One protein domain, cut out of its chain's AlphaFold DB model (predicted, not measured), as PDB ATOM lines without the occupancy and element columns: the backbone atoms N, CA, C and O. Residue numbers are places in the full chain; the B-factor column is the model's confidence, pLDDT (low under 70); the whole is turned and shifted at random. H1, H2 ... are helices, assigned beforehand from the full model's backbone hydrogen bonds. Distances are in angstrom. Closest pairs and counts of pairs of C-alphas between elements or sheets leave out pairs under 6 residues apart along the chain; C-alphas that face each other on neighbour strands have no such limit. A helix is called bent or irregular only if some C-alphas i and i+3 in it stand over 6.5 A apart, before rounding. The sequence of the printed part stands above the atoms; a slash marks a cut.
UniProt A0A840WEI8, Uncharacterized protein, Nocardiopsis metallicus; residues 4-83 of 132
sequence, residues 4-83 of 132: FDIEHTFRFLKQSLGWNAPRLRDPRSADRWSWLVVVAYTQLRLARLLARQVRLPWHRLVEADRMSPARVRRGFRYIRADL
ATOM      1  N   PHE A   4      12.345  11.993  31.342       80.25
ATOM      2  CA  PHE A   4      12.599  11.079  30.235       80.25
ATOM      3  C   PHE A   4      14.010  11.224  29.636       80.25
ATOM      4  O   PHE A   4      14.671  10.219  29.379       80.25
ATOM      5  N   ASP A   5      14.510  12.451  29.464       83.44
ATOM      6  CA  ASP A   5      15.822  12.709  28.851       83.44
ATOM      7  C   ASP A   5      16.966  12.205  29.743       83.44
ATOM      8  O   ASP A   5      17.981  11.692  29.261       83.44
ATOM      9  N   ILE A   6      16.781  12.320  31.060       87.56
ATOM     10  CA  ILE A   6      17.746  11.877  32.068       87.56
ATOM     11  C   ILE A   6      17.835  10.346  32.064       87.56
ATOM     12  O   ILE A   6      18.930   9.784  31.978       87.56
ATOM     13  N   GLU A   7      16.691   9.661  32.072       91.81
ATOM     14  CA  GLU A   7      16.628   8.197  32.017       91.81
ATOM     15  C   GLU A   7      17.252   7.643  30.728       91.81
ATOM     16  O   GLU A   7      18.040   6.692  30.775       91.81
ATOM     17  N   HIS A   8      16.977   8.272  29.581       90.94
ATOM     18  CA  HIS A   8      17.563   7.879  28.296       90.94
ATOM     19  C   HIS A   8      19.073   8.100  28.258       90.94
ATOM     20  O   HIS A   8      19.804   7.267  27.717       90.94
ATOM     21  N   THR A   9      19.552   9.178  28.881       92.56
ATOM     22  CA  THR A   9      20.986   9.433  29.018       92.56
ATOM     23  C   THR A   9      21.642   8.338  29.854       92.56
ATOM     24  O   THR A   9      22.583   7.702  29.384       92.56
ATOM     25  N   PHE A  10      21.113   8.022  31.040       93.56
ATOM     26  CA  PHE A  10      21.668   6.952  31.875       93.56
ATOM     27  C   PHE A  10      21.620   5.579  31.203       93.56
ATOM     28  O   PHE A  10      22.584   4.813  31.303       93.56
ATOM     29  N   ARG A  11      20.536   5.268  30.484       95.00
ATOM     30  CA  ARG A  11      20.436   4.043  29.683       95.00
ATOM     31  C   ARG A  11      21.538   3.992  28.626       95.00
ATOM     32  O   ARG A  11      22.217   2.973  28.513       95.00
ATOM     33  N   PHE A  12      21.759   5.090  27.903       95.56
ATOM     34  CA  PHE A  12      22.819   5.182  26.903       95.56
ATOM     35  C   PHE A  12      24.215   4.999  27.516       95.56
ATOM     36  O   PHE A  12      24.994   4.190  27.011       95.56
ATOM     37  N   LEU A  13      24.524   5.674  28.629       96.56
ATOM     38  CA  LEU A  13      25.825   5.542  29.297       96.56
ATOM     39  C   LEU A  13      26.109   4.088  29.711       96.56
ATOM     40  O   LEU A  13      27.201   3.577  29.471       96.56
ATOM     41  N   LYS A  14      25.116   3.388  30.272       95.44
ATOM     42  CA  LYS A  14      25.266   1.989  30.702       95.44
ATOM     43  C   LYS A  14      25.381   1.030  29.517       95.44
ATOM     44  O   LYS A  14      26.342   0.276  29.434       95.44
ATOM     45  N   GLN A  15      24.430   1.076  28.585       95.38
ATOM     46  CA  GLN A  15      24.312   0.066  27.526       95.38
ATOM     47  C   GLN A  15      25.261   0.302  26.350       95.38
ATOM     48  O   GLN A  15      25.740  -0.646  25.739       95.38
ATOM     49  N   SER A  16      25.508   1.564  25.992       95.06
ATOM     50  CA  SER A  16      26.312   1.903  24.815       95.06
ATOM     51  C   SER A  16      27.758   2.236  25.158       95.06
ATOM     52  O   SER A  16      28.648   1.801  24.432       95.06
ATOM     53  N   LEU A  17      27.997   2.995  26.231       95.69
ATOM     54  CA  LEU A  17      29.355   3.365  26.656       95.69
ATOM     55  C   LEU A  17      29.938   2.422  27.716       95.69
ATOM     56  O   LEU A  17      31.102   2.562  28.075       95.69
ATOM     57  N   GLY A  18      29.165   1.438  28.184       95.88
ATOM     58  CA  GLY A  18      29.662   0.400  29.081       95.88
ATOM     59  C   GLY A  18      29.966   0.911  30.485       95.88
ATOM     60  O   GLY A  18      30.877   0.400  31.128       95.88
ATOM     61  N   TRP A  19      29.228   1.907  30.989       96.44
ATOM     62  CA  TRP A  19      29.506   2.487  32.309       96.44
ATOM     63  C   TRP A  19      29.595   1.434  33.432       96.44
ATOM     64  O   TRP A  19      30.443   1.547  34.309       96.44
ATOM     65  N   ASN A  20      28.809   0.360  33.359       95.19
ATOM     66  CA  ASN A  20      28.828  -0.759  34.308       95.19
ATOM     67  C   ASN A  20      29.599  -2.002  33.816       95.19
ATOM     68  O   ASN A  20      29.534  -3.047  34.457       95.19
ATOM     69  N   ALA A  21      30.292  -1.920  32.679       93.81
ATOM     70  CA  ALA A  21      31.033  -3.039  32.107       93.81
ATOM     71  C   ALA A  21      32.312  -3.419  32.881       93.81
ATOM     72  O   ALA A  21      32.583  -4.619  33.000       93.81
ATOM     73  N   PRO A  22      33.133  -2.481  33.403       92.38
ATOM     74  CA  PRO A  22      34.413  -2.868  33.976       92.38
ATOM     75  C   PRO A  22      34.252  -3.405  35.401       92.38
ATOM     76  O   PRO A  22      33.573  -2.831  36.250       92.38
ATOM     77  N   ARG A  23      34.940  -4.513  35.685       92.38
ATOM     78  CA  ARG A  23      34.976  -5.155  37.007       92.38
ATOM     79  C   ARG A  23      36.121  -4.581  37.842       92.38
ATOM     80  O   ARG A  23      37.151  -5.226  38.033       92.38
ATOM     81  N   LEU A  24      35.957  -3.339  38.287       91.75
ATOM     82  CA  LEU A  24      36.961  -2.601  39.059       91.75
ATOM     83  C   LEU A  24      36.818  -2.906  40.553       91.75
ATOM     84  O   LEU A  24      35.712  -2.913  41.083       91.75
ATOM     85  N   ARG A  25      37.941  -3.173  41.230       88.12
ATOM     86  CA  ARG A  25      37.979  -3.446  42.682       88.12
ATOM     87  C   ARG A  25      38.298  -2.214  43.529       88.12
ATOM     88  O   ARG A  25      38.007  -2.208  44.717       88.12
ATOM     89  N   ASP A  26      38.931  -1.213  42.926       90.06
ATOM     90  CA  ASP A  26      39.374   0.012  43.589       90.06
ATOM     91  C   ASP A  26      38.399   1.163  43.280       90.06
ATOM     92  O   ASP A  26      38.137   1.415  42.096       90.06
ATOM     93  N   PRO A  27      37.874   1.875  44.296       92.00
ATOM     94  CA  PRO A  27      36.893   2.941  44.093       92.00
ATOM     95  C   PRO A  27      37.444   4.096  43.248       92.00
ATOM     96  O   PRO A  27      36.775   4.543  42.322       92.00
ATOM     97  N   ARG A  28      38.707   4.495  43.449       96.00
ATOM     98  CA  ARG A  28      39.329   5.572  42.654       96.00
ATOM     99  C   ARG A  28      39.410   5.214  41.170       96.00
ATOM    100  O   ARG A  28      39.352   6.074  40.292       96.00
ATOM    101  N   SER A  29      39.573   3.933  40.857       95.06
ATOM    102  CA  SER A  29      39.528   3.434  39.483       95.06
ATOM    103  C   SER A  29      38.113   3.483  38.900       95.06
ATOM    104  O   SER A  29      37.971   3.821  37.725       95.06
ATOM    105  N   ALA A  30      37.076   3.214  39.699       95.12
ATOM    106  CA  ALA A  30      35.679   3.365  39.282       95.12
ATOM    107  C   ALA A  30      35.300   4.833  39.014       95.12
ATOM    108  O   ALA A  30      34.604   5.124  38.035       95.12
ATOM    109  N   ASP A  31      35.828   5.768  39.807       96.19
ATOM    110  CA  ASP A  31      35.643   7.206  39.584       96.19
ATOM    111  C   ASP A  31      36.306   7.657  38.280       96.19
ATOM    112  O   ASP A  31      35.677   8.304  37.440       96.19
ATOM    113  N   ARG A  32      37.561   7.248  38.051       97.06
ATOM    114  CA  ARG A  32      38.270   7.522  36.788       97.06
ATOM    115  C   ARG A  32      37.531   6.946  35.585       97.06
ATOM    116  O   ARG A  32      37.427   7.611  34.559       97.06
ATOM    117  N   TRP A  33      36.983   5.738  35.707       97.31
ATOM    118  CA  TRP A  33      36.150   5.154  34.660       97.31
ATOM    119  C   TRP A  33      34.900   5.992  34.379       97.31
ATOM    120  O   TRP A  33      34.570   6.239  33.220       97.31
ATOM    121  N   SER A  34      34.238   6.487  35.425       96.62
ATOM    122  CA  SER A  34      33.075   7.362  35.271       96.62
ATOM    123  C   SER A  34      33.442   8.649  34.528       96.62
ATOM    124  O   SER A  34      32.733   9.037  33.600       96.62
ATOM    125  N   TRP A  35      34.593   9.254  34.835       97.38
ATOM    126  CA  TRP A  35      35.106  10.404  34.085       97.38
ATOM    127  C   TRP A  35      35.391  10.089  32.616       97.38
ATOM    128  O   TRP A  35      35.008  10.871  31.749       97.38
ATOM    129  N   LEU A  36      35.985   8.933  32.304       96.56
ATOM    130  CA  LEU A  36      36.201   8.513  30.912       96.56
ATOM    131  C   LEU A  36      34.883   8.373  30.141       96.56
ATOM    132  O   LEU A  36      34.788   8.814  28.996       96.56
ATOM    133  N   VAL A  37      33.849   7.811  30.770       96.88
ATOM    134  CA  VAL A  37      32.509   7.700  30.174       96.88
ATOM    135  C   VAL A  37      31.894   9.081  29.931       96.88
ATOM    136  O   VAL A  37      31.320   9.313  28.865       96.88
ATOM    137  N   VAL A  38      32.034  10.010  30.883       96.31
ATOM    138  CA  VAL A  38      31.567  11.397  30.730       96.31
ATOM    139  C   VAL A  38      32.294  12.091  29.578       96.31
ATOM    140  O   VAL A  38      31.629  12.689  28.734       96.31
ATOM    141  N   VAL A  39      33.619  11.960  29.479       96.81
ATOM    142  CA  VAL A  39      34.415  12.531  28.379       96.81
ATOM    143  C   VAL A  39      34.011  11.937  27.029       96.81
ATOM    144  O   VAL A  39      33.800  12.670  26.067       96.81
ATOM    145  N   ALA A  40      33.824  10.620  26.938       95.56
ATOM    146  CA  ALA A  40      33.344   9.997  25.704       95.56
ATOM    147  C   ALA A  40      31.957  10.532  25.308       95.56
ATOM    148  O   ALA A  40      31.681  10.797  24.137       95.56
ATOM    149  N   TYR A  41      31.072  10.738  26.285       96.19
ATOM    150  CA  TYR A  41      29.755  11.308  26.040       96.19
ATOM    151  C   TYR A  41      29.815  12.773  25.581       96.19
ATOM    152  O   TYR A  41      29.087  13.144  24.657       96.19
ATOM    153  N   THR A  42      30.681  13.603  26.170       95.50
ATOM    154  CA  THR A  42      30.862  14.996  25.732       95.50
ATOM    155  C   THR A  42      31.465  15.067  24.335       95.50
ATOM    156  O   THR A  42      30.952  15.820  23.509       95.50
ATOM    157  N   GLN A  43      32.446  14.220  24.013       93.31
ATOM    158  CA  GLN A  43      33.001  14.103  22.660       93.31
ATOM    159  C   GLN A  43      31.916  13.786  21.626       93.31
ATOM    160  O   GLN A  43      31.850  14.437  20.587       93.31
ATOM    161  N   LEU A  44      31.007  12.849  21.922       94.31
ATOM    162  CA  LEU A  44      29.876  12.550  21.037       94.31
ATOM    163  C   LEU A  44      28.908  13.733  20.891       94.31
ATOM    164  O   LEU A  44      28.337  13.917  19.820       94.31
ATOM    165  N   ARG A  45      28.700  14.540  21.937       92.62
ATOM    166  CA  ARG A  45      27.847  15.736  21.834       92.62
ATOM    167  C   ARG A  45      28.479  16.829  20.978       92.62
ATOM    168  O   ARG A  45      27.766  17.448  20.194       92.62
ATOM    169  N   LEU A  46      29.790  17.032  21.093       92.44
ATOM    170  CA  LEU A  46      30.530  18.028  20.314       92.44
ATOM    171  C   LEU A  46      30.681  17.611  18.848       92.44
ATOM    172  O   LEU A  46      30.445  18.405  17.945       92.44
ATOM    173  N   ALA A  47      30.971  16.335  18.596       91.94
ATOM    174  CA  ALA A  47      31.132  15.795  17.247       91.94
ATOM    175  C   ALA A  47      29.820  15.696  16.456       91.94
ATOM    176  O   ALA A  47      29.826  15.317  15.286       91.94
ATOM    177  N   ARG A  48      28.682  16.021  17.076       91.88
ATOM    178  CA  ARG A  48      27.352  15.870  16.491       91.88
ATOM    179  C   ARG A  48      27.202  16.578  15.143       91.88
ATOM    180  O   ARG A  48      26.607  16.003  14.242       91.88
ATOM    181  N   LEU A  49      27.751  17.783  14.993       90.00
ATOM    182  CA  LEU A  49      27.665  18.541  13.737       90.00
ATOM    183  C   LEU A  49      28.595  18.003  12.641       90.00
ATOM    184  O   LEU A  49      28.352  18.241  11.465       90.00
ATOM    185  N   LEU A  50      29.624  17.245  13.022       89.00
ATOM    186  CA  LEU A  50      30.611  16.664  12.109       89.00
ATOM    187  C   LEU A  50      30.260  15.221  11.712       89.00
ATOM    188  O   LEU A  50      30.829  14.658  10.780       89.00
ATOM    189  N   ALA A  51      29.345  14.580  12.437       85.94
ATOM    190  CA  ALA A  51      29.067  13.167  12.259       85.94
ATOM    191  C   ALA A  51      28.239  12.892  11.004       85.94
ATOM    192  O   ALA A  51      27.072  13.272  10.902       85.94
ATOM    193  N   ARG A  52      28.811  12.112  10.083       82.56
ATOM    194  CA  ARG A  52      28.056  11.557   8.959       82.56
ATOM    195  C   ARG A  52      26.915  10.677   9.471       82.56
ATOM    196  O   ARG A  52      27.107   9.795  10.313       82.56
ATOM    197  N   GLN A  53      25.730  10.862   8.903       81.88
ATOM    198  CA  GLN A  53      24.568  10.050   9.251       81.88
ATOM    199  C   GLN A  53      24.632   8.674   8.606       81.88
ATOM    200  O   GLN A  53      24.262   8.482   7.451       81.88
ATOM    201  N   VAL A  54      25.068   7.696   9.394       86.75
ATOM    202  CA  VAL A  54      25.020   6.279   9.031       86.75
ATOM    203  C   VAL A  54      23.649   5.736   9.415       86.75
ATOM    204  O   VAL A  54      23.353   5.522  10.596       86.75
ATOM    205  N   ARG A  55      22.791   5.532   8.416       86.25
ATOM    206  CA  ARG A  55      21.401   5.106   8.602       86.25
ATOM    207  C   ARG A  55      21.071   3.900   7.733       86.25
ATOM    208  O   ARG A  55      21.701   3.679   6.706       86.25
ATOM    209  N   LEU A  56      20.057   3.148   8.151       85.44
ATOM    210  CA  LEU A  56      19.418   2.157   7.290       85.44
ATOM    211  C   LEU A  56      18.487   2.892   6.309       85.44
ATOM    212  O   LEU A  56      18.022   3.988   6.646       85.44
ATOM    213  N   PRO A  57      18.196   2.322   5.128       87.88
ATOM    214  CA  PRO A  57      17.395   2.990   4.099       87.88
ATOM    215  C   PRO A  57      16.038   3.500   4.602       87.88
ATOM    216  O   PRO A  57      15.651   4.622   4.285       87.88
ATOM    217  N   TRP A  58      15.375   2.730   5.468       89.94
ATOM    218  CA  TRP A  58      14.064   3.042   6.051       89.94
ATOM    219  C   TRP A  58      14.115   3.943   7.296       89.94
ATOM    220  O   TRP A  58      13.081   4.314   7.848       89.94
ATOM    221  N   HIS A  59      15.303   4.307   7.786       88.44
ATOM    222  CA  HIS A  59      15.412   5.243   8.901       88.44
ATOM    223  C   HIS A  59      15.266   6.686   8.422       88.44
ATOM    224  O   HIS A  59      15.973   7.128   7.513       88.44
ATOM    225  N   ARG A  60      14.413   7.442   9.125       86.69
ATOM    226  CA  ARG A  60      14.205   8.875   8.898       86.69
ATOM    227  C   ARG A  60      15.508   9.668   9.065       86.69
ATOM    228  O   ARG A  60      16.245   9.468  10.047       86.69
ATOM    229  N   LEU A  61      15.741  10.583   8.124       84.50
ATOM    230  CA  LEU A  61      16.741  11.644   8.229       84.50
ATOM    231  C   LEU A  61      16.418  12.525   9.439       84.50
ATOM    232  O   LEU A  61      15.258  12.795   9.741       84.50
ATOM    233  N   VAL A  62      17.440  12.901  10.189       87.75
ATOM    234  CA  VAL A  62      17.306  13.774  11.360       87.75
ATOM    235  C   VAL A  62      18.316  14.879  11.167       87.75
ATOM    236  O   VAL A  62      19.403  14.575  10.720       87.75
ATOM    237  N   GLU A  63      18.015  16.125  11.491       85.88
ATOM    238  CA  GLU A  63      19.016  17.187  11.357       85.88
ATOM    239  C   GLU A  63      20.228  16.948  12.267       85.88
ATOM    240  O   GLU A  63      20.131  16.269  13.299       85.88
ATOM    241  N   ALA A  64      21.398  17.456  11.870       83.25
ATOM    242  CA  ALA A  64      22.633  17.180  12.599       83.25
ATOM    243  C   ALA A  64      22.524  17.608  14.071       83.25
ATOM    244  O   ALA A  64      22.837  16.831  14.971       83.25
ATOM    245  N   ASP A  65      21.950  18.781  14.329       86.19
ATOM    246  CA  ASP A  65      21.649  19.335  15.653       86.19
ATOM    247  C   ASP A  65      20.668  18.493  16.495       86.19
ATOM    248  O   ASP A  65      20.601  18.653  17.713       86.19
ATOM    249  N   ARG A  66      19.926  17.565  15.888       88.88
ATOM    250  CA  ARG A  66      18.943  16.696  16.560       88.88
ATOM    251  C   ARG A  66      19.392  15.246  16.651       88.88
ATOM    252  O   ARG A  66      18.675  14.409  17.205       88.88
ATOM    253  N   MET A  67      20.579  14.921  16.144       90.88
ATOM    254  CA  MET A  67      21.099  13.565  16.240       90.88
ATOM    255  C   MET A  67      21.300  13.140  17.695       90.88
ATOM    256  O   MET A  67      21.935  13.828  18.499       90.88
ATOM    257  N   SER A  68      20.796  11.948  18.018       90.88
ATOM    258  CA  SER A  68      21.037  11.337  19.319       90.88
ATOM    259  C   SER A  68      22.498  10.885  19.450       90.88
ATOM    260  O   SER A  68      23.116  10.491  18.454       90.88
ATOM    261  N   PRO A  69      23.049  10.837  20.676       93.06
ATOM    262  CA  PRO A  69      24.410  10.356  20.930       93.06
ATOM    263  C   PRO A  69      24.699   8.973  20.323       93.06
ATOM    264  O   PRO A  69      25.798   8.715  19.833       93.06
ATOM    265  N   ALA A  70      23.697   8.090  20.283       92.38
ATOM    266  CA  ALA A  70      23.810   6.775  19.659       92.38
ATOM    267  C   ALA A  70      23.977   6.842  18.132       92.38
ATOM    268  O   ALA A  70      24.744   6.055  17.575       92.38
ATOM    269  N   ARG A  71      23.289   7.769  17.449       92.00
ATOM    270  CA  ARG A  71      23.464   7.991  16.003       92.00
ATOM    271  C   ARG A  71      24.833   8.593  15.707       92.00
ATOM    272  O   ARG A  71      25.527   8.077  14.836       92.00
ATOM    273  N   VAL A  72      25.251   9.591  16.489       93.88
ATOM    274  CA  VAL A  72      26.584  10.198  16.358       93.88
ATOM    275  C   VAL A  72      27.675   9.140  16.513       93.88
ATOM    276  O   VAL A  72      28.549   9.036  15.660       93.88
ATOM    277  N   ARG A  73      27.574   8.266  17.523       93.38
ATOM    278  CA  ARG A  73      28.531   7.171  17.744       93.38
ATOM    279  C   ARG A  73      28.684   6.241  16.533       93.38
ATOM    280  O   ARG A  73      29.797   5.803  16.263       93.38
ATOM    281  N   ARG A  74      27.606   5.943  15.791       91.62
ATOM    282  CA  ARG A  74      27.679   5.112  14.566       91.62
ATOM    283  C   ARG A  74      28.494   5.790  13.461       91.62
ATOM    284  O   ARG A  74      29.235   5.111  12.755       91.62
ATOM    285  N   GLY A  75      28.359   7.110  13.325       90.81
ATOM    286  CA  GLY A  75      29.104   7.926  12.362       90.81
ATOM    287  C   GLY A  75      30.511   8.318  12.817       90.81
ATOM    288  O   GLY A  75      31.365   8.606  11.986       90.81
ATOM    289  N   PHE A  76      30.786   8.280  14.122       90.31
ATOM    290  CA  PHE A  76      32.017   8.802  14.719       90.31
ATOM    291  C   PHE A  76      33.297   8.160  14.165       90.31
ATOM    292  O   PHE A  76      34.332   8.815  14.083       90.31
ATOM    293  N   ARG A  77      33.236   6.895  13.727       87.44
ATOM    294  CA  ARG A  77      34.384   6.214  13.101       87.44
ATOM    295  C   ARG A  77      34.896   6.916  11.840       87.44
ATOM    296  O   ARG A  77      36.080   6.811  11.560       87.44
ATOM    297  N   TYR A  78      34.018   7.602  11.107       88.31
ATOM    298  CA  TYR A  78      34.391   8.341   9.903       88.31
ATOM    299  C   TYR A  78      35.115   9.635  10.274       88.31
ATOM    300  O   TYR A  78      36.176   9.894   9.736       88.31
ATOM    301  N   ILE A  79      34.634  10.347  11.300       87.75
ATOM    302  CA  ILE A  79      35.314  11.532  11.852       87.75
ATOM    303  C   ILE A  79      36.722  11.171  12.337       87.75
ATOM    304  O   ILE A  79      37.675  11.907  12.122       87.75
ATOM    305  N   ARG A  80      36.867  10.010  12.988       83.75
ATOM    306  CA  ARG A  80      38.166   9.542  13.484       83.75
ATOM    307  C   ARG A  80      39.199   9.347  12.368       83.75
ATOM    308  O   ARG A  80      40.379   9.469  12.664       83.75
ATOM    309  N   ALA A  81      38.781   9.021  11.144       84.62
ATOM    310  CA  ALA A  81      39.706   8.833  10.028       84.62
ATOM    311  C   ALA A  81      40.344  10.154   9.570       84.62
ATOM    312  O   ALA A  81      41.487  10.143   9.127       84.62
ATOM    313  N   ASP A  82      39.630  11.270   9.739       86.12
ATOM    314  CA  ASP A  82      40.064  12.598   9.291       86.12
ATOM    315  C   ASP A  82      40.812  13.382  10.385       86.12
ATOM    316  O   ASP A  82      41.425  14.416  10.122       86.12
ATOM    317  N   LEU A  83      40.754  12.915  11.635       83.81
ATOM    318  CA  LEU A  83      41.436  13.556  12.753       83.81
ATOM    319  C   LEU A  83      42.924  13.182  12.777       83.81
ATOM    320  O   LEU A  83      43.266  12.012  12.576       83.81
TER     321      LEU A  83
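Overview. This is residues 4 to 83 of the 132 residues of an uncharacterized protein of Nocardiopsis metallicus (UniProt A0A840WEI8). One long helix, H2, makes the longest axis; H3 crosses its later part nearly at a right angle, and H1 comes near its middle with its last turn. A long loop, residues 50 to 68, folds back from the end of H2 to H3. The 80 printed residues hold three named helices, H1, H2, H3 in chain order, and no named strand: all helix. The whole is only just loose, close to compact, with a radius of gyration of the C-alphas of 14.3 A and spans of 44 by 33 by 19 A.

Arrangement. H2, residues 27 to 49, touches H3, residues 69 to 82, with residues 41 to 48 alone, about perpendicular at 79 degrees; the closest C-alphas, of Arg 48 and Val 72, are 5.7 A apart. H1, residues 4 to 15, is close to H2 but not clearly touching, the closest C-alphas, of Leu 13 and Val 37, 7.1 A apart, at a steep tilt of 64 degrees, opposite ways. H1 is also close to H3 but not clearly touching, the closest C-alphas, of Phe 12 and Ala 70, 7.5 A apart. Every O i to N i+4 pair is within hydrogen-bond range in H1, 18 of 19 in H2 and 5 of 10 in H3.

Along the chain. H2 is 35.4 A long and irregular, C-alphas 46 and 49 being 7.2 A apart. H3, 19.6 A, is only just irregular, C-alphas 74 and 77 being 7.0 A apart. H1, 16.3 A, begins at C-alpha 4 (12.599, 11.079, 30.235); H3 ends at C-alpha 82 (40.064, 12.598, 9.291).

Size, cuts and confidence. The C-alphas farthest apart, of Asp 26 and Trp 58, are 45.4 A apart. The printed part has no cut; both links, of 11 and 19 residues, are long. No printed residue is under 70 in pLDDT.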